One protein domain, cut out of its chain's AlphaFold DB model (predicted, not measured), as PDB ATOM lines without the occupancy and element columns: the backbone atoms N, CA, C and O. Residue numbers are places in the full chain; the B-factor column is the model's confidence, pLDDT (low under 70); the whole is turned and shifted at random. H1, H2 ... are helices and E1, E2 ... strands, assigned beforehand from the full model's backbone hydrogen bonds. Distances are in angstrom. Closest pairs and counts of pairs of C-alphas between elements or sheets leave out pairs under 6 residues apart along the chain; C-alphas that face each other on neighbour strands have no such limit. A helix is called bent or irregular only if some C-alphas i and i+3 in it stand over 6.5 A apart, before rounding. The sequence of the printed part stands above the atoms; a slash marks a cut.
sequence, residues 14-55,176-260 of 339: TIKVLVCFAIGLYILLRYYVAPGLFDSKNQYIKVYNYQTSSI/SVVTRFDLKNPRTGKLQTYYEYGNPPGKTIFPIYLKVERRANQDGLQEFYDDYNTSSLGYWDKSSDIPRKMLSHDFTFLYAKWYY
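AT A GLANCE: This is residues 14 to 55 and 176 to 260 of the 339 residues of an uncharacterized protein of Streptococcus sanguinis SK49 (UniProt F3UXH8). A head built on one strongly twisted sheet of five strands, curled like part of a barrel, has a long helix, H1, for a handle, and the whole is elongated; residues 14 to 24 of H1 stick out free of the head. The small strand pair E5 and E7 sits next to the edge strand E3, and the short helix H3 packs on the sheet with its residues 221 to 226. The printed part has 127 residues with three named helices and seven named strands, in the order H1 H2 E1 E2 E3 E4 H3 E5 E6 E7; the large sheet has the order E3 - E2 - E1 - E4 - E6, and both sheets are antiparallel. The class is mixed, helices and strands. The whole is only just compact, close to loose, with a radius of gyration of the C-alphas of 16.5 A, and it spans 62 by 35 by 24 A.

HOW THE PARTS SIT: H1, residues 14 to 33, and H2, residues 35 to 38, touch only at the corner by their link; the closest C-alphas are those of Arg 30 and Phe 38, 6.2 A apart. H1 is not on the large sheet, but only just, with 4 pairs of C-alphas within 10 A. H2 only grazes that sheet, with its residues 35 to 37. E1, residues 42 to 54, bends by 77 degrees at residue 46, and its pairing is staggered. Its residues 47 to 54 pair with E2, residues 177 to 184, antiparallel at 139 degrees, with N 51 and O 180 2.8 A apart. E2 and E3, residues 191 to 198, form an antiparallel hairpin, with N 179 and O 196 2.8 A apart. Residues 42 to 46 of E1 pair with E4, residues 209 to 213, also antiparallel, with N 43 and O 212 2.8 A apart. H3, residues 218 to 227, is on the sheet at a height of 9.4 A and over none of its strands, but only just, with 2 of its 10 C-alphas falling on E2. E6, residues 245 to 247, is the antiparallel neighbour of E4, with N 211 and O 246 2.7 A apart. E5, residues 235 to 237, and E7, residues 257 to 259, are antiparallel neighbours, with N 236 and O 258 2.8 A apart. The closest C-alphas of E3 and E7 are those of Tyr 195 and Tyr 259, 4.9 A apart, while E3 and E6 are apart. Of the O i to N i+4 pairs, 15 of 16 in H1 and 5 of 6 in H3 are within hydrogen-bond range; H2 is too short for such a pair.

IN THESE COORDINATES: H1 begins at C-alpha 14, (330.659, 437.526, 884.859), and measures 26.1 A; it is irregular, but only just, with C-alphas 30 and 33 6.9 A apart. H2 follows after Ala 34. E1 measures 29.7 A and ends at C-alpha 54, (368.736, 466.456, 882.650). E2 measures 23.2 A, E3 22.8 A, E4 12.6 A and H3 14.4 A. E5, E6 and E7 have 3 residues each, and E7 ends at C-alpha 259, (361.111, 478.404, 874.231).

THE WHOLE: The two C-alphas farthest apart are those of Thr 14 and Ser 232, 61.6 A. Without residues 14 to 24 the body has 116 residues and spans 45 by 35 by 25 A. Residues 56 to 175 are cut out, and C-alphas 55 and 176 are 5.6 A apart across the cut. Of the links that are printed whole, none is long. The mean pLDDT of the printed part is 86.5; residue 240 and residues 250 to 254 are under 70.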
ATOM      1  N   THR A  14     331.160 436.622 885.907       79.25
ATOM      2  CA  THR A  14     330.659 437.526 884.859       79.25
ATOM      3  C   THR A  14     330.518 438.974 885.332       79.25
ATOM      4  O   THR A  14     330.947 439.888 884.633       79.25
ATOM      5  N   ILE A  15     330.000 439.199 886.545       85.12
ATOM      6  CA  ILE A  15     329.888 440.544 887.130       85.12
ATOM      7  C   ILE A  15     331.279 441.118 887.414       85.12
ATOM      8  O   ILE A  15     331.524 442.289 887.140       85.12
ATOM      9  N   LYS A  16     332.217 440.299 887.911       84.56
ATOM     10  CA  LYS A  16     333.602 440.744 888.138       84.56
ATOM     11  C   LYS A  16     334.283 441.167 886.834       84.56
ATOM     12  O   LYS A  16     334.911 442.218 886.805       84.56
ATOM     13  N   VAL A  17     334.115 440.392 885.760       89.62
ATOM     14  CA  VAL A  17     334.659 440.714 884.429       89.62
ATOM     15  C   VAL A  17     334.064 442.015 883.892       89.62
ATOM     16  O   VAL A  17     334.813 442.868 883.423       89.62
ATOM     17  N   LEU A  18     332.749 442.214 884.022       92.31
ATOM     18  CA  LEU A  18     332.086 443.445 883.586       92.31
ATOM     19  C   LEU A  18     332.600 444.674 884.348       92.31
ATOM     20  O   LEU A  18     332.863 445.709 883.743       92.31
ATOM     21  N   VAL A  19     332.791 444.551 885.664       90.00
ATOM     22  CA  VAL A  19     333.363 445.624 886.491       90.00
ATOM     23  C   VAL A  19     334.801 445.929 886.067       90.00
ATOM     24  O   VAL A  19     335.138 447.095 885.885       90.00
ATOM     25  N   CYS A  20     335.638 444.913 885.839       90.19
ATOM     26  CA  CYS A  20     336.997 445.114 885.327       90.19
ATOM     27  C   CYS A  20     337.002 445.797 883.952       90.19
ATOM     28  O   CYS A  20     337.795 446.713 883.738       90.19
ATOM     29  N   PHE A  21     336.103 445.403 883.047       92.81
ATOM     30  CA  PHE A  21     335.956 446.041 881.738       92.81
ATOM     31  C   PHE A  21     335.520 447.505 881.866       92.81
ATOM     32  O   PHE A  21     336.120 448.374 881.241       92.81
ATOM     33  N   ALA A  22     334.536 447.800 882.719       91.62
ATOM     34  CA  ALA A  22     334.078 449.164 882.968       91.62
ATOM     35  C   ALA A  22     335.189 450.046 883.562       91.62
ATOM     36  O   ALA A  22     335.370 451.181 883.125       91.62
ATOM     37  N   ILE A  23     335.974 449.517 884.508       90.75
ATOM     38  CA  ILE A  23     337.144 450.206 885.073       90.75
ATOM     39  C   ILE A  23     338.207 450.437 883.991       90.75
ATOM     40  O   ILE A  23     338.737 451.540 883.880       90.75
ATOM     41  N   GLY A  24     338.500 449.427 883.168       89.12
ATOM     42  CA  GLY A  24     339.463 449.539 882.072       89.12
ATOM     43  C   GLY A  24     339.049 450.583 881.034       89.12
ATOM     44  O   GLY A  24     339.848 451.447 880.680       89.12
ATOM     45  N   LEU A  25     337.783 450.564 880.605       90.12
ATOM     46  CA  LEU A  25     337.217 451.545 879.681       90.12
ATOM     47  C   LEU A  25     337.237 452.955 880.280       90.12
ATOM     48  O   LEU A  25     337.589 453.910 879.594       90.12
ATOM     49  N   TYR A  26     336.913 453.085 881.566       89.25
ATOM     50  CA  TYR A  26     337.006 454.353 882.280       89.25
ATOM     51  C   TYR A  26     338.436 454.903 882.278       89.25
ATOM     52  O   TYR A  26     338.633 456.065 881.934       89.25
ATOM     53  N   ILE A  27     339.440 454.079 882.602       86.69
ATOM     54  CA  ILE A  27     340.856 454.482 882.581       86.69
ATOM     55  C   ILE A  27     341.286 454.863 881.156       86.69
ATOM     56  O   ILE A  27     341.915 455.903 880.961       86.69
ATOM     57  N   LEU A  28     340.910 454.068 880.150       87.19
ATOM     58  CA  LEU A  28     341.213 454.341 878.744       87.19
ATOM     59  C   LEU A  28     340.642 455.696 878.296       87.19
ATOM     60  O   LEU A  28     341.361 456.537 877.756       87.19
ATOM     61  N   LEU A  29     339.356 455.934 878.551       86.25
ATOM     62  CA  LEU A  29     338.691 457.176 878.164       86.25
ATOM     63  C   LEU A  29     339.246 458.374 878.939       86.25
ATOM     64  O   LEU A  29     339.537 459.404 878.331       86.25
ATOM     65  N   ARG A  30     339.432 458.229 880.255       84.62
ATOM     66  CA  ARG A  30     339.866 459.310 881.144       84.62
ATOM     67  C   ARG A  30     341.304 459.746 880.916       84.62
ATOM     68  O   ARG A  30     341.588 460.917 881.134       84.62
ATOM     69  N   TYR A  31     342.194 458.847 880.510       84.88
ATOM     70  CA  TYR A  31     343.622 459.165 880.442       84.88
ATOM     71  C   TYR A  31     344.234 459.101 879.041       84.88
ATOM     72  O   TYR A  31     345.268 459.723 878.841       84.88
ATOM     73  N   TYR A  32     343.632 458.391 878.078       82.62
ATOM     74  CA  TYR A  32     344.262 458.154 876.768       82.62
ATOM     75  C   TYR A  32     343.468 458.705 875.583       82.62
ATOM     76  O   TYR A  32     344.059 459.195 874.620       82.62
ATOM     77  N   VAL A  33     342.137 458.609 875.617       81.31
ATOM     78  CA  VAL A  33     341.307 458.930 874.443       81.31
ATOM     79  C   VAL A  33     340.685 460.316 874.548       81.31
ATOM     80  O   VAL A  33     340.830 461.123 873.634       81.31
ATOM     81  N   ALA A  34     339.996 460.607 875.651       81.12
ATOM     82  CA  ALA A  34     339.214 461.829 875.788       81.12
ATOM     83  C   ALA A  34     339.198 462.333 877.243       81.12
ATOM     84  O   ALA A  34     338.128 462.425 877.852       81.12
ATOM     85  N   PRO A  35     340.366 462.708 877.809       83.94
ATOM     86  CA  PRO A  35     340.460 463.223 879.180       83.94
ATOM     87  C   PRO A  35     339.515 464.399 879.449       83.94
ATOM     88  O   PRO A  35     338.948 464.509 880.536       83.94
ATOM     89  N   GLY A  36     339.252 465.224 878.429       82.50
ATOM     90  CA  GLY A  36     338.295 466.324 878.508       82.50
ATOM     91  C   GLY A  36     336.862 465.904 878.857       82.50
ATOM     92  O   GLY A  36     336.144 466.719 879.422       82.50
ATOM     93  N   LEU A  37     336.425 464.663 878.604       83.50
ATOM     94  CA  LEU A  37     335.087 464.196 879.012       83.50
ATOM     95  C   LEU A  37     334.917 464.138 880.538       83.50
ATOM     96  O   LEU A  37     333.798 464.230 881.033       83.50
ATOM     97  N   PHE A  38     336.023 464.018 881.276       85.19
ATOM     98  CA  PHE A  38     336.040 463.870 882.734       85.19
ATOM     99  C   PHE A  38     336.543 465.130 883.454       85.19
ATOM    100  O   PHE A  38     336.710 465.118 884.672       85.19
ATOM    101  N   ASP A  39     336.778 466.215 882.714       86.56
ATOM    102  CA  ASP A  39     337.164 467.524 883.235       86.56
ATOM    103  C   ASP A  39     336.278 468.598 882.592       86.56
ATOM    104  O   ASP A  39     336.419 468.959 881.422       86.56
ATOM    105  N   SER A  40     335.334 469.115 883.374       85.06
ATOM    106  CA  SER A  40     334.396 470.140 882.917       85.06
ATOM    107  C   SER A  40     335.041 471.515 882.742       85.06
ATOM    108  O   SER A  40     334.460 472.374 882.082       85.06
ATOM    109  N   LYS A  41     336.230 471.742 883.314       88.00
ATOM    110  CA  LYS A  41     336.908 473.045 883.305       88.00
ATOM    111  C   LYS A  41     337.902 473.169 882.160       88.00
ATOM    112  O   LYS A  41     338.118 474.278 881.676       88.00
ATOM    113  N   ASN A  42     338.499 472.062 881.721       90.38
ATOM    114  CA  ASN A  42     339.603 472.088 880.765       90.38
ATOM    115  C   ASN A  42     339.353 471.232 879.523       90.38
ATOM    116  O   ASN A  42     338.654 470.220 879.544       90.38
ATOM    117  N   GLN A  43     339.948 471.673 878.423       89.75
ATOM    118  CA  GLN A  43     340.170 470.893 877.218       89.75
ATOM    119  C   GLN A  43     341.628 470.425 877.182       89.75
ATOM    120  O   GLN A  43     342.515 471.042 877.776       89.75
ATOM    121  N   TYR A  44     341.851 469.303 876.503       91.69
ATOM    122  CA  TYR A  44     343.126 468.599 876.485       91.69
ATOM    123  C   TYR A  44     343.567 468.436 875.039       91.69
ATOM    124  O   TYR A  44     342.924 467.741 874.253       91.69
ATOM    125  N   ILE A  45     344.661 469.100 874.697       91.25
ATOM    126  CA  ILE A  45     345.250 469.090 873.367       91.25
ATOM    127  C   ILE A  45     346.390 468.076 873.375       91.25
ATOM    128  O   ILE A  45     347.202 468.033 874.303       91.25
ATOM    129  N   LYS A  46     346.432 467.222 872.352       93.00
ATOM    130  CA  LYS A  46     347.446 466.174 872.245       93.00
ATOM    131  C   LYS A  46     348.844 466.785 872.127       93.00
ATOM    132  O   LYS A  46     349.079 467.623 871.259       93.00
ATOM    133  N   VAL A  47     349.753 466.303 872.968       95.00
ATOM    134  CA  VAL A  47     351.187 466.592 872.900       95.00
ATOM    135  C   VAL A  47     351.885 465.436 872.191       95.00
ATOM    136  O   VAL A  47     351.541 464.268 872.385       95.00
ATOM    137  N   TYR A  48     352.858 465.762 871.352       95.31
ATOM    138  CA  TYR A  48     353.664 464.807 870.600       95.31
ATOM    139  C   TYR A  48     355.119 464.878 871.063       95.31
ATOM    140  O   TYR A  48     355.542 465.883 871.626       95.31
ATOM    141  N   ASN A  49     355.881 463.804 870.837       95.12
ATOM    142  CA  ASN A  49     357.331 463.755 871.068       95.12
ATOM    143  C   ASN A  49     357.783 464.282 872.446       95.12
ATOM    144  O   ASN A  49     358.850 464.878 872.567       95.12
ATOM    145  N   TYR A  50     356.963 464.060 873.480       93.06
ATOM    146  CA  TYR A  50     357.253 464.487 874.845       93.06
ATOM    147  C   TYR A  50     358.464 463.732 875.393       93.06
ATOM    148  O   TYR A  50     358.462 462.500 875.452       93.06
ATOM    149  N   GLN A  51     359.491 464.471 875.798       92.88
ATOM    150  CA  GLN A  51     360.738 463.935 876.326       92.88
ATOM    151  C   GLN A  51     361.273 464.844 877.425       92.88
ATOM    152  O   GLN A  51     361.223 466.068 877.320       92.88
ATOM    153  N   THR A  52     361.834 464.243 878.467       91.44
ATOM    154  CA  THR A  52     362.494 464.955 879.561       91.44
ATOM    155  C   THR A  52     363.939 464.500 879.650       91.44
ATOM    156  O   THR A  52     364.254 463.323 879.470       91.44
ATOM    157  N   SER A  53     364.842 465.439 879.904       92.94
ATOM    158  CA  SER A  53     366.260 465.138 880.075       92.94
ATOM    159  C   SER A  53     366.892 466.078 881.089       92.94
ATOM    160  O   SER A  53     366.427 467.201 881.288       92.94
ATOM    161  N   SER A  54     367.946 465.614 881.757       93.19
ATOM    162  CA  SER A  54     368.736 466.456 882.650       93.19
ATOM    163  C   SER A  54     369.433 467.563 881.863       93.19
ATOM    164  O   SER A  54     369.991 467.312 880.791       93.19
ATOM    165  N   ILE A  55     369.430 468.780 882.405       91.50
ATOM    166  CA  ILE A  55     370.114 469.915 881.779       91.50
ATOM    167  C   ILE A  55     371.621 469.665 881.784       91.50
ATOM    168  O   ILE A  55     372.223 469.381 882.819       91.50
ATOM    169  N   SER A 176     366.831 471.801 886.771       88.50
ATOM    170  CA  SER A 176     367.542 470.518 886.663       88.50
ATOM    171  C   SER A 176     367.169 469.719 885.414       88.50
ATOM    172  O   SER A 176     367.955 468.877 884.974       88.50
ATOM    173  N   VAL A 177     366.008 469.989 884.807       90.75
ATOM    174  CA  VAL A 177     365.544 469.302 883.596       90.75
ATOM    175  C   VAL A 177     365.071 470.267 882.520       90.75
ATOM    176  O   VAL A 177     364.557 471.353 882.802       90.75
ATOM    177  N   VAL A 178     365.205 469.813 881.279       92.25
ATOM    178  CA  VAL A 178     364.545 470.378 880.110       92.25
ATOM    179  C   VAL A 178     363.531 469.367 879.587       92.25
ATOM    180  O   VAL A 178     363.824 468.178 879.422       92.25
ATOM    181  N   THR A 179     362.321 469.854 879.354       92.31
ATOM    182  CA  THR A 179     361.213 469.125 878.748       92.31
ATOM    183  C   THR A 179     361.054 469.616 877.321       92.31
ATOM    184  O   THR A 179     360.795 470.798 877.101       92.31
ATOM    185  N   ARG A 180     361.206 468.713 876.358       94.62
ATOM    186  CA  ARG A 180     360.949 468.948 874.940       94.62
ATOM    187  C   ARG A 180     359.609 468.330 874.581       94.62
ATOM    188  O   ARG A 180     359.344 467.185 874.947       94.62
ATOM    189  N   PHE A 181     358.772 469.063 873.864       95.00
ATOM    190  CA  PHE A 181     357.482 468.553 873.423       95.00
ATOM    191  C   PHE A 181     356.994 469.279 872.178       95.00
ATOM    192  O   PHE A 181     357.344 470.434 871.951       95.00
ATOM    193  N   ASP A 182     356.145 468.611 871.403       96.69
ATOM    194  CA  ASP A 182     355.604 469.150 870.168       96.69
ATOM    195  C   ASP A 182     354.087 469.363 870.268       96.69
ATOM    196  O   ASP A 182     353.351 468.509 870.773       96.69
ATOM    197  N   LEU A 183     353.602 470.479 869.727       95.25
ATOM    198  CA  LEU A 183     352.177 470.744 869.522       95.25
ATOM    199  C   LEU A 183     351.882 470.878 868.033       95.25
ATOM    200  O   LEU A 183     352.674 471.431 867.278       95.25
ATOM    201  N   LYS A 184     350.730 470.376 867.593       95.19
ATOM    202  CA  LYS A 184     350.311 470.487 866.192       95.19
ATOM    203  C   LYS A 184     349.479 471.753 866.007       95.19
ATOM    204  O   LYS A 184     348.415 471.857 866.613       95.19
ATOM    205  N   ASN A 185     349.926 472.672 865.149       93.38
ATOM    206  CA  ASN A 185     349.126 473.838 864.773       93.38
ATOM    207  C   ASN A 185     347.859 473.343 864.041       93.38
ATOM    208  O   ASN A 185     347.978 472.632 863.037       93.38
ATOM    209  N   PRO A 186     346.648 473.666 864.527       90.25
ATOM    210  CA  PRO A 186     345.411 473.113 863.984       90.25
ATOM    211  C   PRO A 186     345.085 473.647 862.583       90.25
ATOM    212  O   PRO A 186     344.466 472.930 861.800       90.25
ATOM    213  N   ARG A 187     345.535 474.863 862.244       91.75
ATOM    214  CA  ARG A 187     345.324 475.486 860.929       91.75
ATOM    215  C   ARG A 187     346.303 474.963 859.882       91.75
ATOM    216  O   ARG A 187     345.904 474.664 858.764       91.75
ATOM    217  N   THR A 188     347.587 474.868 860.229       91.31
ATOM    218  CA  THR A 188     348.642 474.517 859.256       91.31
ATOM    219  C   THR A 188     349.016 473.037 859.267       91.31
ATOM    220  O   THR A 188     349.696 472.562 858.361       91.31
ATOM    221  N   GLY A 189     348.629 472.299 860.310       92.88
ATOM    222  CA  GLY A 189     349.001 470.904 860.521       92.88
ATOM    223  C   GLY A 189     350.474 470.675 860.879       92.88
ATOM    224  O   GLY A 189     350.849 469.527 861.124       92.88
ATOM    225  N   LYS A 190     351.300 471.727 860.931       93.31
ATOM    226  CA  LYS A 190     352.729 471.635 861.253       93.31
ATOM    227  C   LYS A 190     352.930 471.320 862.734       93.31
ATOM    228  O   LYS A 190     352.214 471.844 863.589       93.31
ATOM    229  N   LEU A 191     353.898 470.453 863.025       95.19
ATOM    230  CA  LEU A 191     354.351 470.203 864.390       95.19
ATOM    231  C   LEU A 191     355.326 471.287 864.815       95.19
ATOM    232  O   LEU A 191     356.227 471.648 864.060       95.19
ATOM    233  N   GLN A 192     355.126 471.748 866.040       94.56
ATOM    234  CA  GLN A 192     355.894 472.799 866.648       94.56
ATOM    235  C   GLN A 192     356.559 472.318 867.930       94.56
ATOM    236  O   GLN A 192     355.853 472.020 868.885       94.56
ATOM    237  N   THR A 193     357.890 472.272 867.957       95.81
ATOM    238  CA  THR A 193     358.680 471.968 869.153       95.81
ATOM    239  C   THR A 193     358.756 473.159 870.104       95.81
ATOM    240  O   THR A 193     359.007 474.289 869.681       95.81
ATOM    241  N   TYR A 194     358.589 472.869 871.391       94.75
ATOM    242  CA  TYR A 194     358.765 473.775 872.517       94.75
ATOM    243  C   TYR A 194     359.706 473.152 873.552       94.75
ATOM    244  O   TYR A 194     359.785 471.927 873.694       94.75
ATOM    245  N   TYR A 195     360.383 474.017 874.303       93.62
ATOM    246  CA  TYR A 195     361.250 473.658 875.418       93.62
ATOM    247  C   TYR A 195     360.775 474.348 876.699       93.62
ATOM    248  O   TYR A 195     360.585 475.565 876.732       93.62
ATOM    249  N   GLU A 196     360.603 473.577 877.768       91.50
ATOM    250  CA  GLU A 196     360.291 474.061 879.114       91.50
ATOM    251  C   GLU A 196     361.394 473.624 880.081       91.50
ATOM    252  O   GLU A 196     361.758 472.450 880.126       91.50
ATOM    253  N   TYR A 197     361.921 474.560 880.867       90.19
ATOM    254  CA  TYR A 197     362.951 474.279 881.869       90.19
ATOM    255  C   TYR A 197     362.329 474.305 883.267       90.19
ATOM    256  O   TYR A 197     361.468 475.142 883.549       90.19
ATOM    257  N   GLY A 198     362.766 473.405 884.148       88.69
ATOM    258  CA  GLY A 198     362.245 473.331 885.512       88.69
ATOM    259  C   GLY A 198     362.830 472.188 886.337       88.69
ATOM    260  O   GLY A 198     363.955 471.737 886.111       88.69
ATOM    261  N   ASN A 199     362.051 471.736 887.320       84.31
ATOM    262  CA  ASN A 199     362.326 470.525 888.101       84.31
ATOM    263  C   ASN A 199     361.816 469.277 887.380       84.31
ATOM    264  O   ASN A 199     361.000 469.431 886.484       84.31
ATOM    265  N   PRO A 200     362.243 468.052 887.738       82.19
ATOM    266  CA  PRO A 200     361.745 466.837 887.105       82.19
ATOM    267  C   PRO A 200     360.223 466.724 887.261       82.19
ATOM    268  O   PRO A 200     359.713 466.991 888.355       82.19
ATOM    269  N   PRO A 201     359.488 466.324 886.209       80.75
ATOM    270  CA  PRO A 201     358.054 466.130 886.333       80.75
ATOM    271  C   PRO A 201     357.772 464.905 887.198       80.75
ATOM    272  O   PRO A 201     358.572 463.962 887.259       80.75
ATOM    273  N   GLY A 202     356.605 464.898 887.838       80.88
ATOM    274  CA  GLY A 202     356.081 463.704 888.487       80.88
ATOM    275  C   GLY A 202     356.048 462.528 887.508       80.88
ATOM    276  O   GLY A 202     355.666 462.675 886.344       80.88
ATOM    277  N   LYS A 203     356.461 461.342 887.972       78.69
ATOM    278  CA  LYS A 203     356.395 460.125 887.154       78.69
ATOM    279  C   LYS A 203     354.937 459.833 886.805       78.69
ATOM    280  O   LYS A 203     354.101 459.706 887.696       78.69
ATOM    281  N   THR A 204     354.651 459.665 885.519       80.12
ATOM    282  CA  THR A 204     353.335 459.251 885.029       80.12
ATOM    283  C   THR A 204     353.483 458.216 883.925       80.12
ATOM    284  O   THR A 204     354.412 458.275 883.121       80.12
ATOM    285  N   ILE A 205     352.568 457.251 883.912       80.06
ATOM    286  CA  ILE A 205     352.413 456.275 882.824       80.06
ATOM    287  C   ILE A 205     351.388 456.742 881.784       80.06
ATOM    288  O   ILE A 205     351.226 456.106 880.747       80.06
ATOM    289  N   PHE A 206     350.667 457.827 882.072       84.75
ATOM    290  CA  PHE A 206     349.646 458.371 881.189       84.75
ATOM    291  C   PHE A 206     350.257 459.355 880.185       84.75
ATOM    292  O   PHE A 206     351.228 460.039 880.520       84.75
ATOM    293  N   PRO A 207     349.676 459.473 878.978       88.81
ATOM    294  CA  PRO A 207     350.081 460.482 878.014       88.81
ATOM    295  C   PRO A 207     350.004 461.892 878.602       88.81
ATOM    296  O   PRO A 207     349.107 462.219 879.383       88.81
ATOM    297  N   ILE A 208     350.941 462.739 878.185       91.50
ATOM    298  CA  ILE A 208     350.922 464.162 878.506       91.50
ATOM    299  C   ILE A 208     350.044 464.894 877.494       91.50
ATOM    300  O   ILE A 208     350.067 464.609 876.297       91.50
ATOM    301  N   TYR A 209     349.284 465.863 877.987       93.12
ATOM    302  CA  TYR A 209     348.449 466.751 877.192       93.12
ATOM    303  C   TYR A 209     348.750 468.198 877.548       93.12
ATOM    304  O   TYR A 209     349.143 468.517 878.669       93.12
ATOM    305  N   LEU A 210     348.481 469.087 876.601       92.19
ATOM    306  CA  LEU A 210     348.355 470.503 876.866       92.19
ATOM    307  C   LEU A 210     346.944 470.749 877.405       92.19
ATOM    308  O   LEU A 210     345.947 470.583 876.704       92.19
ATOM    309  N   LYS A 211     346.875 471.138 878.668       90.88
ATOM    310  CA  LYS A 211     345.663 471.516 879.377       90.88
ATOM    311  C   LYS A 211     345.410 473.008 879.184       90.88
ATOM    312  O   LYS A 211     346.264 473.841 879.493       90.88
ATOM    313  N   VAL A 212     344.219 473.327 878.690       90.25
ATOM    314  CA  VAL A 212     343.742 474.698 878.470       90.25
ATOM    315  C   VAL A 212     342.338 474.816 879.048       90.25
ATOM    316  O   VAL A 212     341.548 473.881 878.942       90.25
ATOM    317  N   GLU A 213     341.981 475.953 879.638       89.38
ATOM    318  CA  GLU A 213     340.604 476.174 880.092       89.38
ATOM    319  C   GLU A 213     339.618 476.103 878.907       89.38
ATOM    320  O   GLU A 213     339.883 476.622 877.820       89.38
ATOM    321  N   ARG A 214     338.445 475.484 879.099       86.50
ATOM    322  CA  ARG A 214     337.440 475.315 878.028       86.50
ATOM    323  C   ARG A 214     336.901 476.631 877.470       86.50
ATOM    324  O   ARG A 214     336.434 476.650 876.342       86.50
ATOM    325  N   ARG A 215     336.972 477.720 878.243       84.56
ATOM    326  CA  ARG A 215     336.568 479.063 877.791       84.56
ATOM    327  C   ARG A 215     337.530 479.692 876.776       84.56
ATOM    328  O   ARG A 215     337.251 480.787 876.303       84.56
ATOM    329  N   ALA A 216     338.666 479.055 876.482       83.56
ATOM    330  CA  ALA A 216     339.579 479.520 875.444       83.56
ATOM    331  C   ALA A 216     338.878 479.551 874.089       83.56
ATOM    332  O   ALA A 216     338.375 478.524 873.631       83.56
ATOM    333  N   ASN A 217     338.880 480.715 873.442       80.25
ATOM    334  CA  ASN A 217     338.475 480.811 872.049       80.25
ATOM    335  C   ASN A 217     339.559 480.192 871.148       80.25
ATOM    336  O   ASN A 217     340.744 480.164 871.486       80.25
ATOM    337  N   GLN A 218     339.148 479.663 869.995       80.25
ATOM    338  CA  GLN A 218     340.097 479.085 869.042       80.25
ATOM    339  C   GLN A 218     341.040 480.148 868.470       80.25
ATOM    340  O   GLN A 218     342.220 479.862 868.299       80.25
ATOM    341  N   ASP A 219     340.558 481.376 868.266       80.94
ATOM    342  CA  ASP A 219     341.368 482.473 867.723       80.94
ATOM    343  C   ASP A 219     342.525 482.872 868.652       80.94
ATOM    344  O   ASP A 219     343.659 482.996 868.197       80.94
ATOM    345  N   GLY A 220     342.289 482.977 869.964       78.12
ATOM    346  CA  GLY A 220     343.345 483.287 870.935       78.12
ATOM    347  C   GLY A 220     344.333 482.135 871.140       78.12
ATOM    348  O   GLY A 220     345.491 482.352 871.489       78.12
ATOM    349  N   LEU A 221     343.915 480.890 870.890       86.25
ATOM    350  CA  LEU A 221     344.851 479.766 870.812       86.25
ATOM    351  C   LEU A 221     345.648 479.772 869.510       86.25
ATOM    352  O   LEU A 221     346.797 479.333 869.508       86.25
ATOM    353  N   GLN A 222     345.065 480.263 868.420       89.50
ATOM    354  CA  GLN A 222     345.743 480.343 867.137       89.50
ATOM    355  C   GLN A 222     346.893 481.352 867.161       89.50
ATOM    356  O   GLN A 222     347.943 481.047 866.607       89.50
ATOM    357  N   GLU A 223     346.746 482.477 867.867       87.25
ATOM    358  CA  GLU A 223     347.840 483.435 868.088       87.25
ATOM    359  C   GLU A 223     349.072 482.757 868.710       87.25
ATOM    360  O   GLU A 223     350.179 482.881 868.193       87.25
ATOM    361  N   PHE A 224     348.869 481.931 869.742       88.06
ATOM    362  CA  PHE A 224     349.938 481.131 870.351       88.06
ATOM    363  C   PHE A 224     350.619 480.172 869.359       88.06
ATOM    364  O   PHE A 224     351.837 479.986 869.402       88.06
ATOM    365  N   TYR A 225     349.845 479.535 868.476       89.75
ATOM    366  CA  TYR A 225     350.400 478.621 867.476       89.75
ATOM    367  C   TYR A 225     351.133 479.338 866.343       89.75
ATOM    368  O   TYR A 225     352.053 478.759 865.761       89.75
ATOM    369  N   ASP A 226     350.712 480.553 866.006       88.50
ATOM    370  CA  ASP A 226     351.289 481.335 864.918       88.50
ATOM    371  C   ASP A 226     352.543 482.115 865.383       88.50
ATOM    372  O   ASP A 226     353.428 482.363 864.561       88.50
ATOM    373  N   ASP A 227     352.700 482.377 866.693       86.50
ATOM    374  CA  ASP A 227     353.824 483.152 867.258       86.50
ATOM    375  C   ASP A 227     355.210 482.524 867.042       86.50
ATOM    376  O   ASP A 227     356.195 483.239 866.868       86.50
ATOM    377  N   TYR A 228     355.318 481.191 866.986       81.94
ATOM    378  CA  TYR A 228     356.612 480.492 866.926       81.94
ATOM    379  C   TYR A 228     357.558 480.981 865.809       81.94
ATOM    380  O   TYR A 228     358.776 480.956 865.977       81.94
ATOM    381  N   ASN A 229     357.017 481.449 864.679       74.88
ATOM    382  CA  ASN A 229     357.816 481.930 863.544       74.88
ATOM    383  C   ASN A 229     357.891 483.459 863.434       74.88
ATOM    384  O   ASN A 229     358.629 483.974 862.595       74.88
ATOM    385  N   THR A 230     357.121 484.188 864.239       76.50
ATOM    386  CA  THR A 230     357.029 485.653 864.174       76.50
ATOM    387  C   THR A 230     357.634 486.326 865.396       76.50
ATOM    388  O   THR A 230     358.084 487.467 865.306       76.50
ATOM    389  N   SER A 231     357.707 485.618 866.521       80.94
ATOM    390  CA  SER A 231     358.228 486.139 867.774       80.94
ATOM    391  C   SER A 231     359.693 486.525 867.658       80.94
ATOM    392  O   SER A 231     360.575 485.682 867.463       80.94
ATOM    393  N   SER A 232     359.997 487.801 867.884       79.19
ATOM    394  CA  SER A 232     361.385 488.201 868.096       79.19
ATOM    395  C   SER A 232     361.910 487.705 869.442       79.19
ATOM    396  O   SER A 232     363.121 487.609 869.613       79.19
ATOM    397  N   LEU A 233     361.062 487.345 870.404       85.38
ATOM    398  CA  LEU A 233     361.521 486.941 871.733       85.38
ATOM    399  C   LEU A 233     362.141 485.534 871.742       85.38
ATOM    400  O   LEU A 233     363.003 485.250 872.573       85.38
ATOM    401  N   GLY A 234     361.744 484.662 870.812       88.62
ATOM    402  CA  GLY A 234     362.186 483.262 870.781       88.62
ATOM    403  C   GLY A 234     361.546 482.391 871.870       88.62
ATOM    404  O   GLY A 234     361.996 481.267 872.114       88.62
ATOM    405  N   TYR A 235     360.514 482.907 872.540       90.56
ATOM    406  CA  TYR A 235     359.730 482.192 873.535       90.56
ATOM    407  C   TYR A 235     358.317 482.765 873.647       90.56
ATOM    408  O   TYR A 235     358.111 483.964 873.467       90.56
ATOM    409  N   TRP A 236     357.383 481.911 874.059       89.56
ATOM    410  CA  TRP A 236     356.053 482.299 874.513       89.56
ATOM    411  C   TRP A 236     356.056 482.542 876.025       89.56
ATOM    412  O   TRP A 236     356.502 481.677 876.789       89.56
ATOM    413  N   ASP A 237     355.559 483.697 876.470       87.19
ATOM    414  CA  ASP A 237     355.417 484.020 877.893       87.19
ATOM    415  C   ASP A 237     354.030 483.620 878.410       87.19
ATOM    416  O   ASP A 237     353.031 484.303 878.190       87.19
ATOM    417  N   LYS A 238     353.974 482.510 879.145       84.31
ATOM    418  CA  LYS A 238     352.739 481.985 879.733       84.31
ATOM    419  C   LYS A 238     352.373 482.634 881.071       84.31
ATOM    420  O   LYS A 238     351.367 482.241 881.662       84.31
ATOM    421  N   SER A 239     353.131 483.616 881.587       78.31
ATOM    422  CA  SER A 239     352.767 484.283 882.854       78.31
ATOM    423  C   SER A 239     351.479 485.090 882.736       78.31
ATOM    424  O   SER A 239     350.714 485.186 883.695       78.31
ATOM    425  N   SER A 240     351.260 485.665 881.557       69.25
ATOM    426  CA  SER A 240     350.132 486.550 881.257       69.25
ATOM    427  C   SER A 240     349.042 485.851 880.444       69.25
ATOM    428  O   SER A 240     348.077 486.490 880.036       69.25
ATOM    429  N   ASP A 241     349.184 484.542 880.217       75.44
ATOM    430  CA  ASP A 241     348.247 483.760 879.421       75.44
ATOM    431  C   ASP A 241     346.879 483.671 880.098       75.44
ATOM    432  O   ASP A 241     346.711 483.038 881.148       75.44
ATOM    433  N   ILE A 242     345.878 484.251 879.440       74.31
ATOM    434  CA  ILE A 242     344.471 484.089 879.788       74.31
ATOM    435  C   ILE A 242     343.737 483.618 878.526       74.31
ATOM    436  O   ILE A 242     343.618 484.383 877.574       74.31
ATOM    437  N   PRO A 243     343.227 482.375 878.495       79.31
ATOM    438  CA  PRO A 243     343.307 481.356 879.544       79.31
ATOM    439  C   PRO A 243     344.683 480.690 879.645       79.31
ATOM    440  O   PRO A 243     345.451 480.641 878.677       79.31
ATOM    441  N   ARG A 244     344.959 480.128 880.830       82.38
ATOM    442  CA  ARG A 244     346.239 479.481 881.131       82.38
ATOM    443  C   ARG A 244     346.444 478.230 880.280       82.38
ATOM    444  O   ARG A 244     345.536 477.413 880.118       82.38
ATOM    445  N   LYS A 245     347.676 478.073 879.802       86.94
ATOM    446  CA  LYS A 245     348.171 476.925 879.038       86.94
ATOM    447  C   LYS A 245     349.212 476.207 879.896       86.94
ATOM    448  O   LYS A 245     350.155 476.835 880.375       86.94
ATOM    449  N   MET A 246     349.028 474.914 880.146       88.62
ATOM    450  CA  MET A 246     349.962 474.124 880.960       88.62
ATOM    451  C   MET A 246     349.997 472.668 880.515       88.62
ATOM    452  O   MET A 246     348.984 472.124 880.089       88.62
ATOM    453  N   LEU A 247     351.144 472.012 880.638       89.75
ATOM    454  CA  LEU A 247     351.222 470.566 880.450       89.75
ATOM    455  C   LEU A 247     350.557 469.834 881.626       89.75
ATOM    456  O   LEU A 247     350.504 470.343 882.744       89.75
ATOM    457  N   SER A 248     350.024 468.642 881.367       88.31
ATOM    458  CA  SER A 248     349.195 467.893 882.319       88.31
ATOM    459  C   SER A 248     349.960 467.075 883.367       88.31
ATOM    460  O   SER A 248     349.322 466.324 884.099       88.31
ATOM    461  N   HIS A 249     351.292 467.148 883.428       80.69
ATOM    462  CA  HIS A 249     352.069 466.515 884.503       80.69
ATOM    463  C   HIS A 249     352.168 467.421 885.737       80.69
ATOM    464  O   HIS A 249     352.081 468.647 885.643       80.69
ATOM    465  N   ASP A 250     352.471 466.818 886.881       68.88
ATOM    466  CA  ASP A 250     352.732 467.549 888.117       68.88
ATOM    467  C   ASP A 250     354.167 468.106 888.120       68.88
ATOM    468  O   ASP A 250     355.129 467.355 887.947       68.88
ATOM    469  N   PHE A 251     354.325 469.416 888.333       66.50
ATOM    470  CA  PHE A 251     355.621 470.070 888.555       66.50
ATOM    471  C   PHE A 251     355.625 470.837 889.879       66.50
ATOM    472  O   PHE A 251     354.621 471.424 890.273       66.50
ATOM    473  N   THR A 252     356.793 470.889 890.524       56.97
ATOM    474  CA  THR A 252     357.025 471.652 891.764       56.97
ATOM    475  C   THR A 252     357.525 473.077 891.523       56.97
ATOM    476  O   THR A 252     357.334 473.934 892.379       56.97
ATOM    477  N   PHE A 253     358.144 473.358 890.370       57.00
ATOM    478  CA  PHE A 253     358.685 474.677 890.029       57.00
ATOM    479  C   PHE A 253     358.557 474.929 888.526       57.00
ATOM    480  O   PHE A 253     359.033 474.130 887.719       57.00
ATOM    481  N   LEU A 254     357.877 476.017 888.160       62.75
ATOM    482  CA  LEU A 254     357.481 476.315 886.787       62.75
ATOM    483  C   LEU A 254     357.964 477.702 886.387       62.75
ATOM    484  O   LEU A 254     357.425 478.718 886.826       62.75
ATOM    485  N   TYR A 255     358.924 477.740 885.472       76.25
ATOM    486  CA  TYR A 255     359.202 478.953 884.726       76.25
ATOM    487  C   TYR A 255     358.045 479.268 883.787       76.25
ATOM    488  O   TYR A 255     357.430 478.378 883.204       76.25
ATOM    489  N   ALA A 256     357.732 480.550 883.634       82.25
ATOM    490  CA  ALA A 256     356.584 480.999 882.860       82.25
ATOM    491  C   ALA A 256     356.884 481.161 881.358       82.25
ATOM    492  O   ALA A 256     356.218 481.938 880.691       82.25
ATOM    493  N   LYS A 257     357.870 480.444 880.805       89.12
ATOM    494  CA  LYS A 257     358.274 480.577 879.396       89.12
ATOM    495  C   LYS A 257     358.373 479.218 878.713       89.12
ATOM    496  O   LYS A 257     358.941 478.291 879.289       89.12
ATOM    497  N   TRP A 258     357.869 479.136 877.486       91.69
ATOM    498  CA  TRP A 258     358.130 478.030 876.564       91.69
ATOM    499  C   TRP A 258     358.958 478.528 875.393       91.69
ATOM    500  O   TRP A 258     358.530 479.414 874.660       91.69
ATOM    501  N   TYR A 259     360.146 477.963 875.229       93.31
ATOM    502  CA  TYR A 259     361.111 478.404 874.231       93.31
ATOM    503  C   TYR A 259     360.941 477.646 872.926       93.31
ATOM    504  O   TYR A 259     360.574 476.474 872.911       93.31
ATOM    505  N   TYR A 260     361.249 478.329 871.836       93.62
ATOM    506  CA  TYR A 260     361.094 477.833 870.470       93.62
ATOM    507  C   TYR A 260     362.317 477.064 869.965       93.62
ATOM    508  O   TYR A 260     362.266 476.286 869.019       93.62
TER     509      TYR A 260